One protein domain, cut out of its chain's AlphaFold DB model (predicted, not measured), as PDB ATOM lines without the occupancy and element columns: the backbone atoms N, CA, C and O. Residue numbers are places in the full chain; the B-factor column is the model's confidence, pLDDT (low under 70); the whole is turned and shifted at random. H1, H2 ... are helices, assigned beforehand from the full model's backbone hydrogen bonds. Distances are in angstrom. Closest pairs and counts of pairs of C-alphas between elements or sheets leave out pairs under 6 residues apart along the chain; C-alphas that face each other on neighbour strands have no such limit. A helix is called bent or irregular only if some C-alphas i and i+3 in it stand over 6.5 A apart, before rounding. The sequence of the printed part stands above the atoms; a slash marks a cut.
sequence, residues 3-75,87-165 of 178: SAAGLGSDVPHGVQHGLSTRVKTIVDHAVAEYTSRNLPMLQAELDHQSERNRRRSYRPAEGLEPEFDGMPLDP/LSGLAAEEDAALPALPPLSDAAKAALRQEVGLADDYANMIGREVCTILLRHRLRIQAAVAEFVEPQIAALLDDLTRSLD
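This is residues 3 to 75 and 87 to 165 of the 178 residues of an uncharacterized protein of Microbacterium sp. AG157 (UniProt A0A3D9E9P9). This is a flat, open arch of helices: the long arm H4a makes its top, H2 goes off as one leg near the start of H4a, and H4b followed by H5 makes the other leg beyond the bend at its far end. H1 packs on the middle part of H4a at a steep angle, while a loop stretch, residues 56 to 75, and the short helix H3 lie past the far end of H2; residues 154 to 165 of H5 stick out. The printed part has 152 residues with five named helices, H1 to H5 in chain order, and no named strand, and the class is all helix. The whole is only just loose, close to extended, with a radius of gyration of the C-alphas of 22.0 A and spans of 67 by 40 by 19 A.

H1, residues 13 to 38, and H2, residues 40 to 55, only just touch, only at the corner by their tight link, with 3 pairs of C-alphas within 8 A; the closest C-alphas are those of Ser 36 and Gln 43, 5.7 A apart. They run opposite ways at a steep tilt of 63 degrees. H3, residues 87 to 97, touches no helix. H4, residues 106 to 148, was assigned as one helix by its hydrogen bonds but is bent: C-alphas 136 and 139 are 7.8 A apart. Its arms H4a, residues 106 to 136, and H4b, residues 139 to 148, are about perpendicular at 75 degrees. H1 touches H4a with residues 23 to 35 alone, closest at the C-alphas of Val 31 and Ala 123, 5.9 A apart, opposite ways at a steep tilt of 46 degrees. H2 touches H4a with residues 41 to 42 alone, closest at the C-alphas of Leu 42 and Leu 112, 5.8 A apart, about perpendicular at 87 degrees. H5, residues 150 to 165, and H4b meet only through their link. In H1, H2, H3, H4a, H4b and H5 every O i to N i+4 pair is within hydrogen-bond range.

H1 begins at C-alpha 13 (43.647, -26.346, 49.295) and is 36.6 A long from first to last C-alpha. H2 measures 22.5 A, H3 15.7 A, H4b 14.2 A and H5 22.4 A. H4a measures 45.9 A, from C-alpha 106 (-0.162, -20.806, 59.730) to C-alpha 136. H5 ends at C-alpha 165 (68.794, -18.743, 44.284).

The two C-alphas farthest apart are those of Ala 107 and Asp 165, 71.4 A. Residues 76 to 86 are not printed, and C-alphas 75 and 87 are 10.0 A apart across the cut, which falls in the link from H2 to H3. The link from H3 to H4 is short, with 8 residues, and the link from H4 to H5 is tight. Residues 63 to 68 stand free too. The mean pLDDT of the printed part is 91.0, and no printed residue is under 70.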
ATOM      1  N   SER A   3      38.474 -35.678  56.098       87.38
ATOM      2  CA  SER A   3      39.116 -36.707  56.926       87.38
ATOM      3  C   SER A   3      38.672 -38.133  56.568       87.38
ATOM      4  O   SER A   3      39.476 -39.058  56.631       87.38
ATOM      5  N   ALA A   4      37.412 -38.321  56.149       85.44
ATOM      6  CA  ALA A   4      36.901 -39.616  55.688       85.44
ATOM      7  C   ALA A   4      37.542 -40.035  54.352       85.44
ATOM      8  O   ALA A   4      37.854 -41.205  54.162       85.44
ATOM      9  N   ALA A   5      37.822 -39.068  53.474       85.94
ATOM     10  CA  ALA A   5      38.607 -39.265  52.255       85.94
ATOM     11  C   ALA A   5      40.115 -39.463  52.523       85.94
ATOM     12  O   ALA A   5      40.861 -39.794  51.605       85.94
ATOM     13  N   GLY A   6      40.567 -39.286  53.770       87.50
ATOM     14  CA  GLY A   6      41.969 -39.397  54.170       87.50
ATOM     15  C   GLY A   6      42.854 -38.244  53.725       87.50
ATOM     16  O   GLY A   6      44.068 -38.438  53.687       87.50
ATOM     17  N   LEU A   7      42.261 -37.092  53.403       88.44
ATOM     18  CA  LEU A   7      42.992 -35.866  53.102       88.44
ATOM     19  C   LEU A   7      43.277 -35.122  54.411       88.44
ATOM     20  O   LEU A   7      42.345 -34.786  55.151       88.44
ATOM     21  N   GLY A   8      44.561 -34.932  54.707       82.00
ATOM     22  CA  GLY A   8      45.046 -34.143  55.834       82.00
ATOM     23  C   GLY A   8      45.341 -32.695  55.441       82.00
ATOM     24  O   GLY A   8      45.039 -32.251  54.335       82.00
ATOM     25  N   SER A   9      45.937 -31.950  56.372       79.00
ATOM     26  CA  SER A   9      46.366 -30.557  56.170       79.00
ATOM     27  C   SER A   9      47.535 -30.402  55.189       79.00
ATOM     28  O   SER A   9      47.855 -29.288  54.795       79.00
ATOM     29  N   ASP A  10      48.181 -31.505  54.826       81.62
ATOM     30  CA  ASP A  10      49.293 -31.633  53.883       81.62
ATOM     31  C   ASP A  10      48.852 -31.625  52.411       81.62
ATOM     32  O   ASP A  10      49.664 -31.427  51.510       81.62
ATOM     33  N   VAL A  11      47.556 -31.796  52.152       85.94
ATOM     34  CA  VAL A  11      46.995 -31.783  50.799       85.94
ATOM     35  C   VAL A  11      46.682 -30.341  50.375       85.94
ATOM     36  O   VAL A  11      46.038 -29.626  51.145       85.94
ATOM     37  N   PRO A  12      47.034 -29.892  49.153       88.19
ATOM     38  CA  PRO A  12      46.746 -28.530  48.701       88.19
ATOM     39  C   PRO A  12      45.268 -28.142  48.797       88.19
ATOM     40  O   PRO A  12      44.378 -28.943  48.494       88.19
ATOM     41  N   HIS A  13      45.006 -26.874  49.136       86.88
ATOM     42  CA  HIS A  13      43.647 -26.346  49.295       86.88
ATOM     43  C   HIS A  13      42.768 -26.596  48.061       86.88
ATOM     44  O   HIS A  13      41.633 -27.033  48.213       86.88
ATOM     45  N   GLY A  14      43.301 -26.415  46.847       85.31
ATOM     46  CA  GLY A  14      42.551 -26.654  45.608       85.31
ATOM     47  C   GLY A  14      42.038 -28.092  45.464       85.31
ATOM     48  O   GLY A  14      40.923 -28.309  44.993       85.31
ATOM     49  N   VAL A  15      42.793 -29.085  45.946       89.00
ATOM     50  CA  VAL A  15      42.371 -30.498  45.935       89.00
ATOM     51  C   VAL A  15      41.285 -30.743  46.981       89.00
ATOM     52  O   VAL A  15      40.275 -31.385  46.684       89.00
ATOM     53  N   GLN A  16      41.460 -30.201  48.190       89.00
ATOM     54  CA  GLN A  16      40.462 -30.302  49.259       89.00
ATOM     55  C   GLN A  16      39.138 -29.639  48.852       89.00
ATOM     56  O   GLN A  16      38.076 -30.254  48.962       89.00
ATOM     57  N   HIS A  17      39.212 -28.411  48.338       88.44
ATOM     58  CA  HIS A  17      38.069 -27.650  47.852       88.44
ATOM     59  C   HIS A  17      37.388 -28.380  46.691       88.44
ATOM     60  O   HIS A  17      36.192 -28.652  46.761       88.44
ATOM     61  N   GLY A  18      38.147 -28.808  45.676       88.50
ATOM     62  CA  GLY A  18      37.603 -29.523  44.521       88.50
ATOM     63  C   GLY A  18      36.864 -30.813  44.894       88.50
ATOM     64  O   GLY A  18      35.788 -31.085  44.356       88.50
ATOM     65  N   LEU A  19      37.390 -31.598  45.843       90.25
ATOM     66  CA  LEU A  19      36.681 -32.772  46.357       90.25
ATOM     67  C   LEU A  19      35.419 -32.372  47.131       90.25
ATOM     68  O   LEU A  19      34.356 -32.943  46.891       90.25
ATOM     69  N   SER A  20      35.527 -31.407  48.047       91.00
ATOM     70  CA  SER A  20      34.406 -30.956  48.874       91.00
ATOM     71  C   SER A  20      33.245 -30.440  48.026       91.00
ATOM     72  O   SER A  20      32.105 -30.830  48.263       91.00
ATOM     73  N   THR A  21      33.527 -29.630  47.003       91.75
ATOM     74  CA  THR A  21      32.521 -29.084  46.084       91.75
ATOM     75  C   THR A  21      31.820 -30.193  45.306       91.75
ATOM     76  O   THR A  21      30.595 -30.250  45.303       91.75
ATOM     77  N   ARG A  22      32.563 -31.149  44.730       92.69
ATOM     78  CA  ARG A  22      31.962 -32.279  43.995       92.69
ATOM     79  C   ARG A  22      31.090 -33.154  44.886       92.69
ATOM     80  O   ARG A  22      30.018 -33.587  44.472       92.69
ATOM     81  N   VAL A  23      31.545 -33.425  46.106       92.44
ATOM     82  CA  VAL A  23      30.770 -34.221  47.057       92.44
ATOM     83  C   VAL A  23      29.520 -33.468  47.510       92.44
ATOM     84  O   VAL A  23      28.448 -34.065  47.552       92.44
ATOM     85  N   LYS A  24      29.635 -32.164  47.783       92.81
ATOM     86  CA  LYS A  24      28.487 -31.300  48.064       92.81
ATOM     87  C   LYS A  24      27.463 -31.377  46.928       92.81
ATOM     88  O   LYS A  24      26.312 -31.675  47.202       92.81
ATOM     89  N   THR A  25      27.885 -31.260  45.667       93.31
ATOM     90  CA  THR A  25      26.987 -31.397  44.506       93.31
ATOM     91  C   THR A  25      26.246 -32.739  44.473       93.31
ATOM     92  O   THR A  25      25.068 -32.773  44.134       93.31
ATOM     93  N   ILE A  26      26.901 -33.849  44.839       94.88
ATOM     94  CA  ILE A  26      26.248 -35.168  44.913       94.88
ATOM     95  C   ILE A  26      25.156 -35.178  45.991       94.88
ATOM     96  O   ILE A  26      24.056 -35.672  45.743       94.88
ATOM     97  N   VAL A  27      25.454 -34.637  47.176       96.50
ATOM     98  CA  VAL A  27      24.487 -34.538  48.279       96.50
ATOM     99  C   VAL A  27      23.321 -33.636  47.879       96.50
ATOM    100  O   VAL A  27      22.172 -34.052  47.997       96.50
ATOM    101  N   ASP A  28      23.610 -32.452  47.339       96.88
ATOM    102  CA  ASP A  28      22.610 -31.475  46.904       96.88
ATOM    103  C   ASP A  28      21.673 -32.079  45.846       96.88
ATOM    104  O   ASP A  28      20.455 -31.935  45.941       96.88
ATOM    105  N   HIS A  29      22.212 -32.829  44.876       97.75
ATOM    106  CA  HIS A  29      21.404 -33.528  43.874       97.75
ATOM    107  C   HIS A  29      20.474 -34.574  44.506       97.75
ATOM    108  O   HIS A  29      19.293 -34.639  44.165       97.75
ATOM    109  N   ALA A  30      20.979 -35.392  45.434       98.00
ATOM    110  CA  ALA A  30      20.161 -36.390  46.121       98.00
ATOM    111  C   ALA A  30      19.045 -35.739  46.956       98.00
ATOM    112  O   ALA A  30      17.905 -36.204  46.940       98.00
ATOM    113  N   VAL A  31      19.350 -34.639  47.650       98.38
ATOM    114  CA  VAL A  31      18.368 -33.868  48.426       98.38
ATOM    115  C   VAL A  31      17.318 -33.247  47.508       98.38
ATOM    116  O   VAL A  31      16.132 -33.308  47.826       98.38
ATOM    117  N   ALA A  32      17.713 -32.705  46.354       97.62
ATOM    118  CA  ALA A  32      16.782 -32.166  45.365       97.62
ATOM    119  C   ALA A  32      15.834 -33.251  44.824       97.62
ATOM    120  O   ALA A  32      14.618 -33.057  44.779       97.62
ATOM    121  N   GLU A  33      16.364 -34.431  44.489       98.31
ATOM    122  CA  GLU A  33      15.560 -35.572  44.044       98.31
ATOM    123  C   GLU A  33      14.578 -36.029  45.134       98.31
ATOM    124  O   GLU A  33      13.391 -36.221  44.858       98.31
ATOM    125  N   TYR A  34      15.035 -36.139  46.384       98.50
ATOM    126  CA  TYR A  34      14.181 -36.469  47.523       98.50
ATOM    127  C   TYR A  34      13.087 -35.422  47.750       98.50
ATOM    128  O   TYR A  34      11.922 -35.784  47.917       98.50
ATOM    129  N   THR A  35      13.444 -34.139  47.699       98.31
ATOM    130  CA  THR A  35      12.524 -33.011  47.892       98.31
ATOM    131  C   THR A  35      11.419 -33.041  46.845       98.31
ATOM    132  O   THR A  35      10.245 -33.089  47.201       98.31
ATOM    133  N   SER A  36      11.781 -33.157  45.565       97.88
ATOM    134  CA  SER A  36      10.815 -33.172  44.460       97.88
ATOM    135  C   SER A  36       9.805 -34.324  44.528       97.88
ATOM    136  O   SER A  36       8.677 -34.195  44.054       97.88
ATOM    137  N   ARG A  37      10.194 -35.461  45.120       98.00
ATOM    138  CA  ARG A  37       9.351 -36.660  45.211       98.00
ATOM    139  C   ARG A  37       8.508 -36.726  46.477       98.00
ATOM    140  O   ARG A  37       7.438 -37.325  46.441       98.00
ATOM    141  N   ASN A  38       9.007 -36.181  47.585       98.06
ATOM    142  CA  ASN A  38       8.454 -36.455  48.914       98.06
ATOM    143  C   ASN A  38       7.960 -35.205  49.647       98.06
ATOM    144  O   ASN A  38       7.169 -35.346  50.577       98.06
ATOM    145  N   LEU A  39       8.412 -34.009  49.256       98.25
ATOM    146  CA  LEU A  39       8.200 -32.760  49.992       98.25
ATOM    147  C   LEU A  39       7.482 -31.725  49.103       98.25
ATOM    148  O   LEU A  39       8.101 -30.772  48.622       98.25
ATOM    149  N   PRO A  40       6.185 -31.932  48.802       96.06
ATOM    150  CA  PRO A  40       5.469 -31.132  47.813       96.06
ATOM    151  C   PRO A  40       5.269 -29.667  48.222       96.06
ATOM    152  O   PRO A  40       5.203 -28.817  47.336       96.06
ATOM    153  N   MET A  41       5.168 -29.336  49.516       95.56
ATOM    154  CA  MET A  41       5.045 -27.935  49.947       95.56
ATOM    155  C   MET A  41       6.367 -27.188  49.814       95.56
ATOM    156  O   MET A  41       6.385 -26.062  49.322       95.56
ATOM    157  N   LEU A  42       7.472 -27.820  50.200       96.94
ATOM    158  CA  LEU A  42       8.809 -27.280  50.021       96.94
ATOM    159  C   LEU A  42       9.145 -27.140  48.536       96.94
ATOM    160  O   LEU A  42       9.631 -26.089  48.131       96.94
ATOM    161  N   GLN A  43       8.839 -28.149  47.716       97.19
ATOM    162  CA  GLN A  43       9.064 -28.077  46.273       97.19
ATOM    163  C   GLN A  43       8.263 -26.936  45.633       97.19
ATOM    164  O   GLN A  43       8.833 -26.150  44.883       97.19
ATOM    165  N   ALA A  44       6.977 -26.790  45.974       94.38
ATOM    166  CA  ALA A  44       6.151 -25.703  45.453       94.38
ATOM    167  C   ALA A  44       6.695 -24.317  45.839       94.38
ATOM    168  O   ALA A  44       6.682 -23.402  45.015       94.38
ATOM    169  N   GLU A  45       7.203 -24.160  47.065       94.38
ATOM    170  CA  GLU A  45       7.836 -22.912  47.502       94.38
ATOM    171  C   GLU A  45       9.139 -22.645  46.733       94.38
ATOM    172  O   GLU A  45       9.342 -21.537  46.239       94.38
ATOM    173  N   LEU A  46      10.000 -23.654  46.560       94.19
ATOM    174  CA  LEU A  46      11.230 -23.530  45.771       94.19
ATOM    175  C   LEU A  46      10.936 -23.164  44.311       94.19
ATOM    176  O   LEU A  46      11.628 -22.318  43.740       94.19
ATOM    177  N   ASP A  47       9.891 -23.742  43.720       93.31
ATOM    178  CA  ASP A  47       9.445 -23.417  42.365       93.31
ATOM    179  C   ASP A  47       8.940 -21.972  42.280       93.31
ATOM    180  O   ASP A  47       9.352 -21.231  41.384       93.31
ATOM    181  N   HIS A  48       8.135 -21.525  43.251       89.56
ATOM    182  CA  HIS A  48       7.678 -20.136  43.356       89.56
ATOM    183  C   HIS A  48       8.847 -19.145  43.479       89.56
ATOM    184  O   HIS A  48       8.852 -18.105  42.811       89.56
ATOM    185  N   GLN A  49       9.863 -19.464  44.288       87.69
ATOM    186  CA  GLN A  49      11.071 -18.642  44.413       87.69
ATOM    187  C   GLN A  49      11.907 -18.658  43.129       87.69
ATOM    188  O   GLN A  49      12.360 -17.609  42.674       87.69
ATOM    189  N   SER A  50      12.061 -19.817  42.486       87.81
ATOM    190  CA  SER A  50      12.748 -19.959  41.199       87.81
ATOM    191  C   SER A  50      12.066 -19.153  40.093       87.81
ATOM    192  O   SER A  50      12.731 -18.485  39.300       87.81
ATOM    193  N   GLU A  51      10.735 -19.171  40.026       87.88
ATOM    194  CA  GLU A  51       9.961 -18.344  39.100       87.88
ATOM    195  C   GLU A  51      10.121 -16.853  39.384       87.88
ATOM    196  O   GLU A  51      10.296 -16.067  38.450       87.88
ATOM    197  N   ARG A  52      10.086 -16.455  40.660       86.12
ATOM    198  CA  ARG A  52      10.302 -15.064  41.062       86.12
ATOM    199  C   ARG A  52      11.699 -14.597  40.669       86.12
ATOM    200  O   ARG A  52      11.815 -13.558  40.024       86.12
ATOM    201  N   ASN A  53      12.727 -15.387  40.975       83.25
ATOM    202  CA  ASN A  53      14.097 -15.106  40.563       83.25
ATOM    203  C   ASN A  53      14.169 -14.985  39.044       83.25
ATOM    204  O   ASN A  53      14.631 -13.957  38.569       83.25
ATOM    205  N   ARG A  54      13.590 -15.930  38.282       84.06
ATOM    206  CA  ARG A  54      13.522 -15.895  36.805       84.06
ATOM    207  C   ARG A  54      12.940 -14.603  36.224       84.06
ATOM    208  O   ARG A  54      13.330 -14.227  35.122       84.06
ATOM    209  N   ARG A  55      12.040 -13.924  36.941       84.69
ATOM    210  CA  ARG A  55      11.447 -12.643  36.515       84.69
ATOM    211  C   ARG A  55      12.351 -11.432  36.760       84.69
ATOM    212  O   ARG A  55      12.098 -10.396  36.155       84.69
ATOM    213  N   ARG A  56      13.379 -11.551  37.605       83.94
ATOM    214  CA  ARG A  56      14.405 -10.514  37.785       83.94
ATOM    215  C   ARG A  56      15.333 -10.524  36.572       83.94
ATOM    216  O   ARG A  56      15.931 -11.563  36.273       83.94
ATOM    217  N   SER A  57      15.431  -9.388  35.896       83.12
ATOM    218  CA  SER A  57      16.353  -9.094  34.799       83.12
ATOM    219  C   SER A  57      17.765  -8.780  35.305       83.12
ATOM    220  O   SER A  57      18.727  -9.125  34.625       83.12
ATOM    221  N   TYR A  58      17.913  -8.163  36.478       88.00
ATOM    222  CA  TYR A  58      19.207  -7.871  37.101       88.00
ATOM    223  C   TYR A  58      19.510  -8.818  38.269       88.00
ATOM    224  O   TYR A  58      18.751  -8.904  39.237       88.00
ATOM    225  N   ARG A  59      20.634  -9.547  38.177       86.31
ATOM    226  CA  ARG A  59      21.108 -10.498  39.199       86.31
ATOM    227  C   ARG A  59      22.634 -10.475  39.299       86.31
ATOM    228  O   ARG A  59      23.299 -11.296  38.677       86.31
ATOM    229  N   PRO A  60      23.202  -9.543  40.070       88.00
ATOM    230  CA  PRO A  60      24.642  -9.302  40.048       88.00
ATOM    231  C   PRO A  60      25.478 -10.401  40.730       88.00
ATOM    232  O   PRO A  60      26.693 -10.406  40.582       88.00
ATOM    233  N   ALA A  61      24.845 -11.337  41.446       85.94
ATOM    234  CA  ALA A  61      25.505 -12.482  42.080       85.94
ATOM    235  C   ALA A  61      25.384 -13.799  41.284       85.94
ATOM    236  O   ALA A  61      25.929 -14.814  41.705       85.94
ATOM    237  N   GLU A  62      24.645 -13.827  40.169       86.50
ATOM    238  CA  GLU A  62      24.465 -15.045  39.365       86.50
ATOM    239  C   GLU A  62      25.395 -15.056  38.143       86.50
ATOM    240  O   GLU A  62      25.691 -14.016  37.562       86.50
ATOM    241  N   GLY A  63      25.821 -16.253  37.716       83.69
ATOM    242  CA  GLY A  63      26.643 -16.426  36.510       83.69
ATOM    243  C   GLY A  63      28.099 -15.979  36.660       83.69
ATOM    244  O   GLY A  63      28.769 -15.761  35.653       83.69
ATOM    245  N   LEU A  64      28.573 -15.835  37.898       83.94
ATOM    246  CA  LEU A  64      29.951 -15.478  38.210       83.94
ATOM    247  C   LEU A  64      30.897 -16.670  38.015       83.94
ATOM    248  O   LEU A  64      30.507 -17.829  38.175       83.94
ATOM    249  N   GLU A  65      32.154 -16.376  37.685       82.00
ATOM    250  CA  GLU A  65      33.217 -17.383  37.735       82.00
ATOM    251  C   GLU A  65      33.470 -17.799  39.201       82.00
ATOM    252  O   GLU A  65      33.210 -17.004  40.112       82.00
ATOM    253  N   PRO A  66      33.950 -19.030  39.465       79.44
ATOM    254  CA  PRO A  66      34.100 -19.555  40.826       79.44
ATOM    255  C   PRO A  66      34.915 -18.671  41.780       79.44
ATOM    256  O   PRO A  66      34.665 -18.676  42.980       79.44
ATOM    257  N   GLU A  67      35.885 -17.919  41.266       81.19
ATOM    258  CA  GLU A  67      36.698 -16.959  42.019       81.19
ATOM    259  C   GLU A  67      35.921 -15.735  42.526       81.19
ATOM    260  O   GLU A  67      36.338 -15.121  43.508       81.19
ATOM    261  N   PHE A  68      34.806 -15.388  41.882       81.44
ATOM    262  CA  PHE A  68      33.960 -14.246  42.236       81.44
ATOM    263  C   PHE A  68      32.685 -14.667  42.978       81.44
ATOM    264  O   PHE A  68      31.998 -13.816  43.548       81.44
ATOM    265  N   ASP A  69      32.366 -15.965  43.005       82.62
ATOM    266  CA  ASP A  69      31.224 -16.491  43.751       82.62
ATOM    267  C   ASP A  69      31.374 -16.199  45.256       82.62
ATOM    268  O   ASP A  69      32.360 -16.566  45.900       82.62
ATOM    269  N   GLY A  70      30.392 -15.496  45.822       79.62
ATOM    270  CA  GLY A  70      30.384 -15.095  47.229       79.62
ATOM    271  C   GLY A  70      31.235 -13.869  47.586       79.62
ATOM    272  O   GLY A  70      31.333 -13.548  48.773       79.62
ATOM    273  N   MET A  71      31.826 -13.159  46.616       84.25
ATOM    274  CA  MET A  71      32.458 -11.864  46.894       84.25
ATOM    275  C   MET A  71      31.420 -10.803  47.317       84.25
ATOM    276  O   MET A  71      30.288 -10.816  46.823       84.25
ATOM    277  N   PRO A  72      31.781  -9.857  48.209       84.12
ATOM    278  CA  PRO A  72      30.917  -8.729  48.544       84.12
ATOM    279  C   PRO A  72      30.563  -7.910  47.295       84.12
ATOM    280  O   PRO A  72      31.449  -7.482  46.559       84.12
ATOM    281  N   LEU A  73      29.263  -7.689  47.075       85.56
ATOM    282  CA  LEU A  73      28.730  -6.937  45.931       85.56
ATOM    283  C   LEU A  73      29.105  -5.456  45.968       85.56
ATOM    284  O   LEU A  73      29.418  -4.867  44.938       85.56
ATOM    285  N   ASP A  74      29.058  -4.863  47.156       88.12
ATOM    286  CA  ASP A  74      29.396  -3.468  47.386       88.12
ATOM    287  C   ASP A  74      30.492  -3.392  48.459       88.12
ATOM    288  O   ASP A  74      30.445  -4.158  49.428       88.12
ATOM    289  N   PRO A  75      31.483  -2.499  48.307       83.94
ATOM    290  CA  PRO A  75      32.496  -2.272  49.330       83.94
ATOM    291  C   PRO A  75      31.904  -1.576  50.565       83.94
ATOM    292  O   PRO A  75      30.876  -0.897  50.485       83.94
ATOM    293  N   LEU A  87      25.059  -1.693  44.019       89.25
ATOM    294  CA  LEU A  87      24.620  -2.843  43.223       89.25
ATOM    295  C   LEU A  87      23.566  -3.651  43.987       89.25
ATOM    296  O   LEU A  87      22.580  -4.090  43.393       89.25
ATOM    297  N   SER A  88      23.727  -3.775  45.307       88.69
ATOM    298  CA  SER A  88      22.731  -4.374  46.199       88.69
ATOM    299  C   SER A  88      21.437  -3.558  46.239       88.69
ATOM    300  O   SER A  88      20.351  -4.132  46.239       88.69
ATOM    301  N   GLY A  89      21.534  -2.224  46.238       88.69
ATOM    302  CA  GLY A  89      20.383  -1.321  46.205       88.69
ATOM    303  C   GLY A  89      19.586  -1.460  44.911       88.69
ATOM    304  O   GLY A  89      18.375  -1.649  44.958       88.69
ATOM    305  N   LEU A  90      20.269  -1.481  43.765       89.12
ATOM    306  CA  LEU A  90      19.638  -1.680  42.460       89.12
ATOM    307  C   LEU A  90      18.964  -3.061  42.353       89.12
ATOM    308  O   LEU A  90      17.848  -3.177  41.851       89.12
ATOM    309  N   ALA A  91      19.602  -4.109  42.883       89.25
ATOM    310  CA  ALA A  91      18.998  -5.439  42.952       89.25
ATOM    311  C   ALA A  91      17.751  -5.473  43.858       89.25
ATOM    312  O   ALA A  91      16.768  -6.142  43.531       89.25
ATOM    313  N   ALA A  92      17.763  -4.737  44.975       87.75
ATOM    314  CA  ALA A  92      16.618  -4.628  45.877       87.75
ATOM    315  C   ALA A  92      15.449  -3.845  45.258       87.75
ATOM    316  O   ALA A  92      14.297  -4.230  45.449       87.75
ATOM    317  N   GLU A  93      15.721  -2.783  44.492       88.75
ATOM    318  CA  GLU A  93      14.697  -2.041  43.743       88.75
ATOM    319  C   GLU A  93      13.980  -2.939  42.730       88.75
ATOM    320  O   GLU A  93      12.750  -2.928  42.637       88.75
ATOM    321  N   GLU A  94      14.735  -3.774  42.016       88.12
ATOM    322  CA  GLU A  94      14.157  -4.710  41.059       88.12
ATOM    323  C   GLU A  94      13.341  -5.821  41.736       88.12
ATOM    324  O   GLU A  94      12.282  -6.210  41.239       88.12
ATOM    325  N   ASP A  95      13.768  -6.290  42.912       85.38
ATOM    326  CA  ASP A  95      12.961  -7.217  43.706       85.38
ATOM    327  C   ASP A  95      11.684  -6.563  44.255       85.38
ATOM    328  O   ASP A  95      10.626  -7.195  44.273       85.38
ATOM    329  N   ALA A  96      11.743  -5.292  44.654       85.25
ATOM    330  CA  ALA A  96      10.581  -4.543  45.129       85.25
ATOM    331  C   ALA A  96       9.547  -4.291  44.018       85.25
ATOM    332  O   ALA A  96       8.349  -4.212  44.301       85.25
ATOM    333  N   ALA A  97       9.982  -4.208  42.756       86.81
ATOM    334  CA  ALA A  97       9.090  -4.091  41.605       86.81
ATOM    335  C   ALA A  97       8.266  -5.369  41.350       86.81
ATOM    336  O   ALA A  97       7.209  -5.314  40.713       86.81
ATOM    337  N   LEU A  98       8.711  -6.526  41.854       83.50
ATOM    338  CA  LEU A  98       7.980  -7.781  41.719       83.50
ATOM    339  C   LEU A  98       6.848  -7.872  42.758       83.50
ATOM    340  O   LEU A  98       7.113  -7.758  43.958       83.50
ATOM    341  N   PRO A  99       5.602  -8.189  42.340       84.06
ATOM    342  CA  PRO A  99       4.467  -8.330  43.249       84.06
ATOM    343  C   PRO A  99       4.786  -9.237  44.439       84.06
ATOM    344  O   PRO A  99       5.334 -10.326  44.252       84.06
ATOM    345  N   ALA A 100       4.454  -8.804  45.656       81.12
ATOM    346  CA  ALA A 100       4.678  -9.605  46.856       81.12
ATOM    347  C   ALA A 100       3.893 -10.926  46.794       81.12
ATOM    348  O   ALA A 100       2.761 -10.969  46.304       81.12
ATOM    349  N   LEU A 101       4.492 -12.003  47.306       78.69
ATOM    350  CA  LEU A 101       3.798 -13.281  47.427       78.69
ATOM    351  C   LEU A 101       2.688 -13.172  48.487       78.69
ATOM    352  O   LEU A 101       2.889 -12.518  49.518       78.69
ATOM    353  N   PRO A 102       1.522 -13.804  48.263       84.12
ATOM    354  CA  PRO A 102       0.500 -13.884  49.293       84.12
ATOM    355  C   PRO A 102       1.074 -14.605  50.524       84.12
ATOM    356  O   PRO A 102       1.809 -15.584  50.378       84.12
ATOM    357  N   PRO A 103       0.763 -14.144  51.746       87.50
ATOM    358  CA  PRO A 103       1.313 -14.750  52.945       87.50
ATOM    359  C   PRO A 103       0.802 -16.184  53.112       87.50
ATOM    360  O   PRO A 103      -0.389 -16.457  52.958       87.50
ATOM    361  N   LEU A 104       1.700 -17.090  53.500       90.19
ATOM    362  CA  LEU A 104       1.330 -18.456  53.865       90.19
ATOM    363  C   LEU A 104       0.414 -18.457  55.097       90.19
ATOM    364  O   LEU A 104       0.638 -17.711  56.059       90.19
ATOM    365  N   SER A 105      -0.579 -19.348  55.092       94.12
ATOM    366  CA  SER A 105      -1.375 -19.646  56.283       94.12
ATOM    367  C   SER A 105      -0.502 -20.275  57.373       94.12
ATOM    368  O   SER A 105       0.558 -20.838  57.093       94.12
ATOM    369  N   ASP A 106      -0.941 -20.223  58.629       95.75
ATOM    370  CA  ASP A 106      -0.162 -20.806  59.730       95.75
ATOM    371  C   ASP A 106       0.007 -22.323  59.587       95.75
ATOM    372  O   ASP A 106       1.081 -22.854  59.872       95.75
ATOM    373  N   ALA A 107      -1.010 -23.007  59.054       93.62
ATOM    374  CA  ALA A 107      -0.930 -24.423  58.715       93.62
ATOM    375  C   ALA A 107       0.103 -24.690  57.607       93.62
ATOM    376  O   ALA A 107       0.916 -25.601  57.744       93.62
ATOM    377  N   ALA A 108       0.129 -23.867  56.551       94.38
ATOM    378  CA  ALA A 108       1.116 -23.992  55.478       94.38
ATOM    379  C   ALA A 108       2.542 -23.720  55.981       94.38
ATOM    380  O   ALA A 108       3.462 -24.463  55.656       94.38
ATOM    381  N   LYS A 109       2.731 -22.722  56.853       95.94
ATOM    382  CA  LYS A 109       4.028 -22.467  57.503       95.94
ATOM    383  C   LYS A 109       4.473 -23.640  58.374       95.94
ATOM    384  O   LYS A 109       5.658 -23.958  58.400       95.94
ATOM    385  N   ALA A 110       3.557 -24.256  59.121       96.56
ATOM    386  CA  ALA A 110       3.873 -25.417  59.948       96.56
ATOM    387  C   ALA A 110       4.289 -26.624  59.091       96.56
ATOM    388  O   ALA A 110       5.325 -27.223  59.370       96.56
ATOM    389  N   ALA A 111       3.543 -26.913  58.020       95.44
ATOM    390  CA  ALA A 111       3.877 -27.967  57.064       95.44
ATOM    391  C   ALA A 111       5.233 -27.715  56.383       95.44
ATOM    392  O   ALA A 111       6.077 -28.604  56.346       95.44
ATOM    393  N   LEU A 112       5.493 -26.480  55.939       96.81
ATOM    394  CA  LEU A 112       6.764 -26.116  55.316       96.81
ATOM    395  C   LEU A 112       7.951 -26.317  56.269       96.81
ATOM    396  O   LEU A 112       8.965 -26.879  55.873       96.81
ATOM    397  N   ARG A 113       7.829 -25.913  57.542       98.06
ATOM    398  CA  ARG A 113       8.890 -26.154  58.540       98.06
ATOM    399  C   ARG A 113       9.151 -27.640  58.759       98.06
ATOM    400  O   ARG A 113      10.303 -28.028  58.927       98.06
ATOM    401  N   GLN A 114       8.099 -28.457  58.764       98.06
ATOM    402  CA  GLN A 114       8.237 -29.904  58.875       98.06
ATOM    403  C   GLN A 114       8.987 -30.477  57.667       98.06
ATOM    404  O   GLN A 114       9.927 -31.245  57.848       98.06
ATOM    405  N   GLU A 115       8.608 -30.090  56.450       98.50
ATOM    406  CA  GLU A 115       9.264 -30.571  55.232       98.50
ATOM    407  C   GLU A 115      10.721 -30.101  55.123       98.50
ATOM    408  O   GLU A 115      11.584 -30.892  54.754       98.50
ATOM    409  N   VAL A 116      11.034 -28.867  55.537       98.38
ATOM    410  CA  VAL A 116      12.425 -28.393  55.652       98.38
ATOM    411  C   VAL A 116      13.229 -29.264  56.619       98.38
ATOM    412  O   VAL A 116      14.350 -29.652  56.296       98.38
ATOM    413  N   GLY A 117      12.655 -29.624  57.771       98.38
ATOM    414  CA  GLY A 117      13.297 -30.550  58.708       98.38
ATOM    415  C   GLY A 117      13.575 -31.921  58.081       98.38
ATOM    416  O   GLY A 117      14.674 -32.445  58.214       98.38
ATOM    417  N   LEU A 118      12.618 -32.467  57.322       98.62
ATOM    418  CA  LEU A 118      12.794 -33.741  56.618       98.62
ATOM    419  C   LEU A 118      13.878 -33.678  55.531       98.62
ATOM    420  O   LEU A 118      14.597 -34.657  55.333       98.62
ATOM    421  N   ALA A 119      13.998 -32.554  54.820       98.44
ATOM    422  CA  ALA A 119      15.063 -32.349  53.841       98.44
ATOM    423  C   ALA A 119      16.448 -32.310  54.509       98.44
ATOM    424  O   ALA A 119      17.382 -32.937  54.007       98.44
ATOM    425  N   ASP A 120      16.576 -31.626  55.652       98.38
ATOM    426  CA  ASP A 120      17.829 -31.552  56.415       98.38
ATOM    427  C   ASP A 120      18.230 -32.914  56.999       98.38
ATOM    428  O   ASP A 120      19.377 -33.349  56.866       98.38
ATOM    429  N   ASP A 121      17.276 -33.657  57.566       98.50
ATOM    430  CA  ASP A 121      17.506 -35.025  58.044       98.50
ATOM    431  C   ASP A 121      18.000 -35.939  56.911       98.50
ATOM    432  O   ASP A 121      18.945 -36.718  57.090       98.50
ATOM    433  N   TYR A 122      17.410 -35.810  55.718       98.44
ATOM    434  CA  TYR A 122      17.834 -36.555  54.537       98.44
ATOM    435  C   TYR A 122      19.241 -36.148  54.070       98.44
ATOM    436  O   TYR A 122      20.073 -37.017  53.796       98.44
ATOM    437  N   ALA A 123      19.555 -34.849  54.048       97.94
ATOM    438  CA  ALA A 123      20.891 -34.347  53.727       97.94
ATOM    439  C   ALA A 123      21.952 -34.906  54.691       97.94
ATOM    440  O   ALA A 123      23.006 -35.390  54.266       97.94
ATOM    441  N   ASN A 124      21.646 -34.918  55.990       97.75
ATOM    442  CA  ASN A 124      22.505 -35.483  57.027       97.75
ATOM    443  C   ASN A 124      22.719 -36.992  56.846       97.75
ATOM    444  O   ASN A 124      23.840 -37.487  57.018       97.75
ATOM    445  N   MET A 125      21.671 -37.735  56.485       98.06
ATOM    446  CA  MET A 125      21.754 -39.166  56.196       98.06
ATOM    447  C   MET A 125      22.671 -39.442  54.997       98.06
ATOM    448  O   MET A 125      23.653 -40.173  55.141       98.06
ATOM    449  N   ILE A 126      22.421 -38.801  53.850       97.88
ATOM    450  CA  ILE A 126      23.236 -38.977  52.640       97.88
ATOM    451  C   ILE A 126      24.685 -38.541  52.887       97.88
ATOM    452  O   ILE A 126      25.620 -39.250  52.510       97.88
ATOM    453  N   GLY A 127      24.911 -37.433  53.598       96.19
ATOM    454  CA  GLY A 127      26.256 -36.983  53.963       96.19
ATOM    455  C   GLY A 127      27.050 -38.029  54.763       96.19
ATOM    456  O   GLY A 127      28.254 -38.209  54.541       96.19
ATOM    457  N   ARG A 128      26.390 -38.772  55.662       96.62
ATOM    458  CA  ARG A 128      27.007 -39.879  56.417       96.62
ATOM    459  C   ARG A 128      27.292 -41.097  55.539       96.62
ATOM    460  O   ARG A 128      28.361 -41.702  55.670       96.62
ATOM    461  N   GLU A 129      26.385 -41.446  54.631       97.12
ATOM    462  CA  GLU A 129      26.587 -42.543  53.675       97.12
ATOM    463  C   GLU A 129      27.776 -42.267  52.756       97.12
ATOM    464  O   GLU A 129      28.680 -43.094  52.626       97.12
ATOM    465  N   VAL A 130      27.844 -41.054  52.213       96.25
ATOM    466  CA  VAL A 130      28.975 -40.582  51.417       96.25
ATOM    467  C   VAL A 130      30.279 -40.671  52.208       96.25
ATOM    468  O   VAL A 130      31.271 -41.181  51.688       96.25
ATOM    469  N   CYS A 131      30.301 -40.244  53.476       95.81
ATOM    470  CA  CYS A 131      31.489 -40.403  54.322       95.81
ATOM    471  C   CYS A 131      31.909 -41.876  54.459       95.81
ATOM    472  O   CYS A 131      33.099 -42.182  54.402       95.81
ATOM    473  N   THR A 132      30.949 -42.790  54.596       96.31
ATOM    474  CA  THR A 132      31.206 -44.238  54.685       96.31
ATOM    475  C   THR A 132      31.810 -44.782  53.389       96.31
ATOM    476  O   THR A 132      32.770 -45.554  53.421       96.31
ATOM    477  N   ILE A 133      31.310 -44.336  52.236       95.69
ATOM    478  CA  ILE A 133      31.863 -44.690  50.924       95.69
ATOM    479  C   ILE A 133      33.289 -44.141  50.778       95.69
ATOM    480  O   ILE A 133      34.198 -44.880  50.398       95.69
ATOM    481  N   LEU A 134      33.516 -42.873  51.135       95.19
ATOM    482  CA  LEU A 134      34.839 -42.243  51.077       95.19
ATOM    483  C   LEU A 134      35.869 -42.991  51.928       95.19
ATOM    484  O   LEU A 134      36.981 -43.227  51.453       95.19
ATOM    485  N   LEU A 135      35.488 -43.448  53.127       95.88
ATOM    486  CA  LEU A 135      36.358 -44.264  53.982       95.88
ATOM    487  C   LEU A 135      36.844 -45.529  53.267       95.88
ATOM    488  O   LEU A 135      38.020 -45.878  53.367       95.88
ATOM    489  N   ARG A 136      35.973 -46.194  52.499       95.81
ATOM    490  CA  ARG A 136      36.335 -47.391  51.723       95.81
ATOM    491  C   ARG A 136      37.327 -47.089  50.598       95.81
ATOM    492  O   ARG A 136      38.124 -47.952  50.237       95.81
ATOM    493  N   HIS A 137      37.290 -45.878  50.049       95.31
ATOM    494  CA  HIS A 137      38.158 -45.446  48.952       95.31
ATOM    495  C   HIS A 137      39.407 -44.687  49.406       95.31
ATOM    496  O   HIS A 137      40.233 -44.335  48.564       95.31
ATOM    497  N   ARG A 138      39.587 -44.490  50.715       95.00
ATOM    498  CA  ARG A 138      40.658 -43.679  51.300       95.00
ATOM    499  C   ARG A 138      42.046 -43.964  50.721       95.00
ATOM    500  O   ARG A 138      42.715 -43.038  50.279       95.00
ATOM    501  N   LEU A 139      42.465 -45.230  50.670       94.88
ATOM    502  CA  LEU A 139      43.798 -45.594  50.166       94.88
ATOM    503  C   LEU A 139      43.971 -45.274  48.677       94.88
ATOM    504  O   LEU A 139      45.039 -44.848  48.252       94.88
ATOM    505  N   ARG A 140      42.909 -45.436  47.880       95.69
ATOM    506  CA  ARG A 140      42.928 -45.096  46.454       95.69
ATOM    507  C   ARG A 140      43.002 -43.584  46.241       95.69
ATOM    508  O   ARG A 140      43.688 -43.142  45.328       95.69
ATOM    509  N   ILE A 141      42.301 -42.806  47.065       94.00
ATOM    510  CA  ILE A 141      42.357 -41.340  47.026       94.00
ATOM    511  C   ILE A 141      43.774 -40.867  47.365       94.00
ATOM    512  O   ILE A 141      44.335 -40.067  46.625       94.00
ATOM    513  N   GLN A 142      44.375 -41.406  48.428       92.31
ATOM    514  CA  GLN A 142      45.747 -41.078  48.823       92.31
ATOM    515  C   GLN A 142      46.763 -41.439  47.734       92.31
ATOM    516  O   GLN A 142      47.605 -40.614  47.397       92.31
ATOM    517  N   ALA A 143      46.637 -42.621  47.122       94.75
ATOM    518  CA  ALA A 143      47.491 -43.016  46.004       94.75
ATOM    519  C   ALA A 143      47.378 -42.046  44.815       94.75
ATOM    520  O   ALA A 143      48.391 -41.659  44.250       94.75
ATOM    521  N   ALA A 144      46.165 -41.594  44.479       94.38
ATOM    522  CA  ALA A 144      45.966 -40.618  43.409       94.38
ATOM    523  C   ALA A 144      46.569 -39.241  43.742       94.38
ATOM    524  O   ALA A 144      47.089 -38.570  42.855       94.38
ATOM    525  N   VAL A 145      46.521 -38.805  45.005       92.94
ATOM    526  CA  VAL A 145      47.189 -37.563  45.426       92.94
ATOM    527  C   VAL A 145      48.704 -37.690  45.261       92.94
ATOM    528  O   VAL A 145      49.316 -36.807  44.662       92.94
ATOM    529  N   ALA A 146      49.290 -38.804  45.698       93.62
ATOM    530  CA  ALA A 146      50.719 -39.057  45.532       93.62
ATOM    531  C   ALA A 146      51.137 -39.151  44.055       93.62
ATOM    532  O   ALA A 146      52.183 -38.649  43.664       93.62
ATOM    533  N   GLU A 147      50.302 -39.758  43.213       95.81
ATOM    534  CA  GLU A 147      50.591 -39.932  41.787       95.81
ATOM    535  C   GLU A 147      50.459 -38.627  40.993       95.81
ATOM    536  O   GLU A 147      51.301 -38.327  40.150       95.81
ATOM    537  N   PHE A 148      49.407 -37.842  41.246       93.81
ATOM    538  CA  PHE A 148      49.064 -36.709  40.386       93.81
ATOM    539  C   PHE A 148      49.385 -35.348  40.989       93.81
ATOM    540  O   PHE A 148      49.621 -34.413  40.231       93.81
ATOM    541  N   VAL A 149      49.376 -35.196  42.314       92.06
ATOM    542  CA  VAL A 149      49.480 -33.884  42.973       92.06
ATOM    543  C   VAL A 149      50.891 -33.638  43.496       92.06
ATOM    544  O   VAL A 149      51.460 -32.586  43.216       92.06
ATOM    545  N   GLU A 150      51.480 -34.599  44.212       92.31
ATOM    546  CA  GLU A 150      52.823 -34.445  44.795       92.31
ATOM    547  C   GLU A 150      53.907 -34.062  43.767       92.31
ATOM    548  O   GLU A 150      54.683 -33.148  44.062       92.31
ATOM    549  N   PRO A 151      53.946 -34.625  42.538       94.88
ATOM    550  CA  PRO A 151      54.941 -34.228  41.541       94.88
ATOM    551  C   PRO A 151      54.805 -32.767  41.100       94.88
ATOM    552  O   PRO A 151      55.806 -32.108  40.828       94.88
ATOM    553  N   GLN A 152      53.577 -32.243  41.054       92.19
ATOM    554  CA  GLN A 152      53.324 -30.848  40.685       92.19
ATOM    555  C   GLN A 152      53.788 -29.892  41.788       92.19
ATOM    556  O   GLN A 152      54.376 -28.857  41.492       92.19
ATOM    557  N   ILE A 153      53.575 -30.258  43.059       90.12
ATOM    558  CA  ILE A 153      54.086 -29.489  44.204       90.12
ATOM    559  C   ILE A 153      55.616 -29.474  44.179       90.12
ATOM    560  O   ILE A 153      56.216 -28.416  44.342       90.12
ATOM    561  N   ALA A 154      56.248 -30.629  43.952       91.88
ATOM    562  CA  ALA A 154      57.701 -30.729  43.887       91.88
ATOM    563  C   ALA A 154      58.286 -29.856  42.765       91.88
ATOM    564  O   ALA A 154      59.246 -29.130  43.008       91.88
ATOM    565  N   ALA A 155      57.675 -29.872  41.575       92.62
ATOM    566  CA  ALA A 155      58.087 -29.018  40.462       92.62
ATOM    567  C   ALA A 155      57.954 -27.523  40.799       92.62
ATOM    568  O   ALA A 155      58.889 -26.760  40.575       92.62
ATOM    569  N   LEU A 156      56.832 -27.120  41.408       90.69
ATOM    570  CA  LEU A 156      56.601 -25.734  41.825       90.69
ATOM    571  C   LEU A 156      57.635 -25.263  42.860       90.69
ATOM    572  O   LEU A 156      58.121 -24.138  42.783       90.69
ATOM    573  N   LEU A 157      57.965 -26.115  43.834       91.19
ATOM    574  CA  LEU A 157      58.968 -25.803  44.852       91.19
ATOM    575  C   LEU A 157      60.371 -25.705  44.252       91.19
ATOM    576  O   LEU A 157      61.099 -24.786  44.608       91.19
ATOM    577  N   ASP A 158      60.734 -26.602  43.334       92.38
ATOM    578  CA  ASP A 158      62.035 -26.563  42.658       92.38
ATOM    579  C   ASP A 158      62.189 -25.299  41.798       92.38
ATOM    580  O   ASP A 158      63.222 -24.631  41.843       92.38
ATOM    581  N   ASP A 159      61.137 -24.909  41.074       89.94
ATOM    582  CA  ASP A 159      61.112 -23.654  40.318       89.94
ATOM    583  C   ASP A 159      61.214 -22.430  41.245       89.94
ATOM    584  O   ASP A 159      61.975 -21.500  40.963       89.94
ATOM    585  N   LEU A 160      60.516 -22.440  42.387       90.94
ATOM    586  CA  LEU A 160      60.610 -21.371  43.383       90.94
ATOM    587  C   LEU A 160      62.026 -21.277  43.967       90.94
ATOM    588  O   LEU A 160      62.578 -20.182  44.033       90.94
ATOM    589  N   THR A 161      62.648 -22.402  44.332       89.19
ATOM    590  CA  THR A 161      64.040 -22.442  44.806       89.19
ATOM    591  C   THR A 161      64.995 -21.888  43.754       89.19
ATOM    592  O   THR A 161      65.789 -21.006  44.073       89.19
ATOM    593  N   ARG A 162      64.861 -22.299  42.486       85.25
ATOM    594  CA  ARG A 162      65.677 -21.760  41.386       85.25
ATOM    595  C   ARG A 162      65.516 -20.243  41.220       85.25
ATOM    596  O   ARG A 162      66.519 -19.558  41.035       85.25
ATOM    597  N   SER A 163      64.298 -19.708  41.338       82.44
ATOM    598  CA  SER A 163      64.062 -18.255  41.277       82.44
ATOM    599  C   SER A 163      64.663 -17.488  42.460       82.44
ATOM    600  O   SER A 163      65.137 -16.364  42.301       82.44
ATOM    601  N   LEU A 164      64.669 -18.094  43.652       81.81
ATOM    602  CA  LEU A 164      65.188 -17.474  44.869       81.81
ATOM    603  C   LEU A 164      66.719 -17.552  44.951       81.81
ATOM    604  O   LEU A 164      67.330 -16.652  45.525       81.81
ATOM    605  N   ASP A 165      67.335 -18.578  44.356       76.06
ATOM    606  CA  ASP A 165      68.794 -18.743  44.284       76.06
ATOM    607  C   ASP A 165      69.450 -17.835  43.225       76.06
ATOM    608  O   ASP A 165      70.638 -17.519  43.328       76.06
TER     609      ASP A 165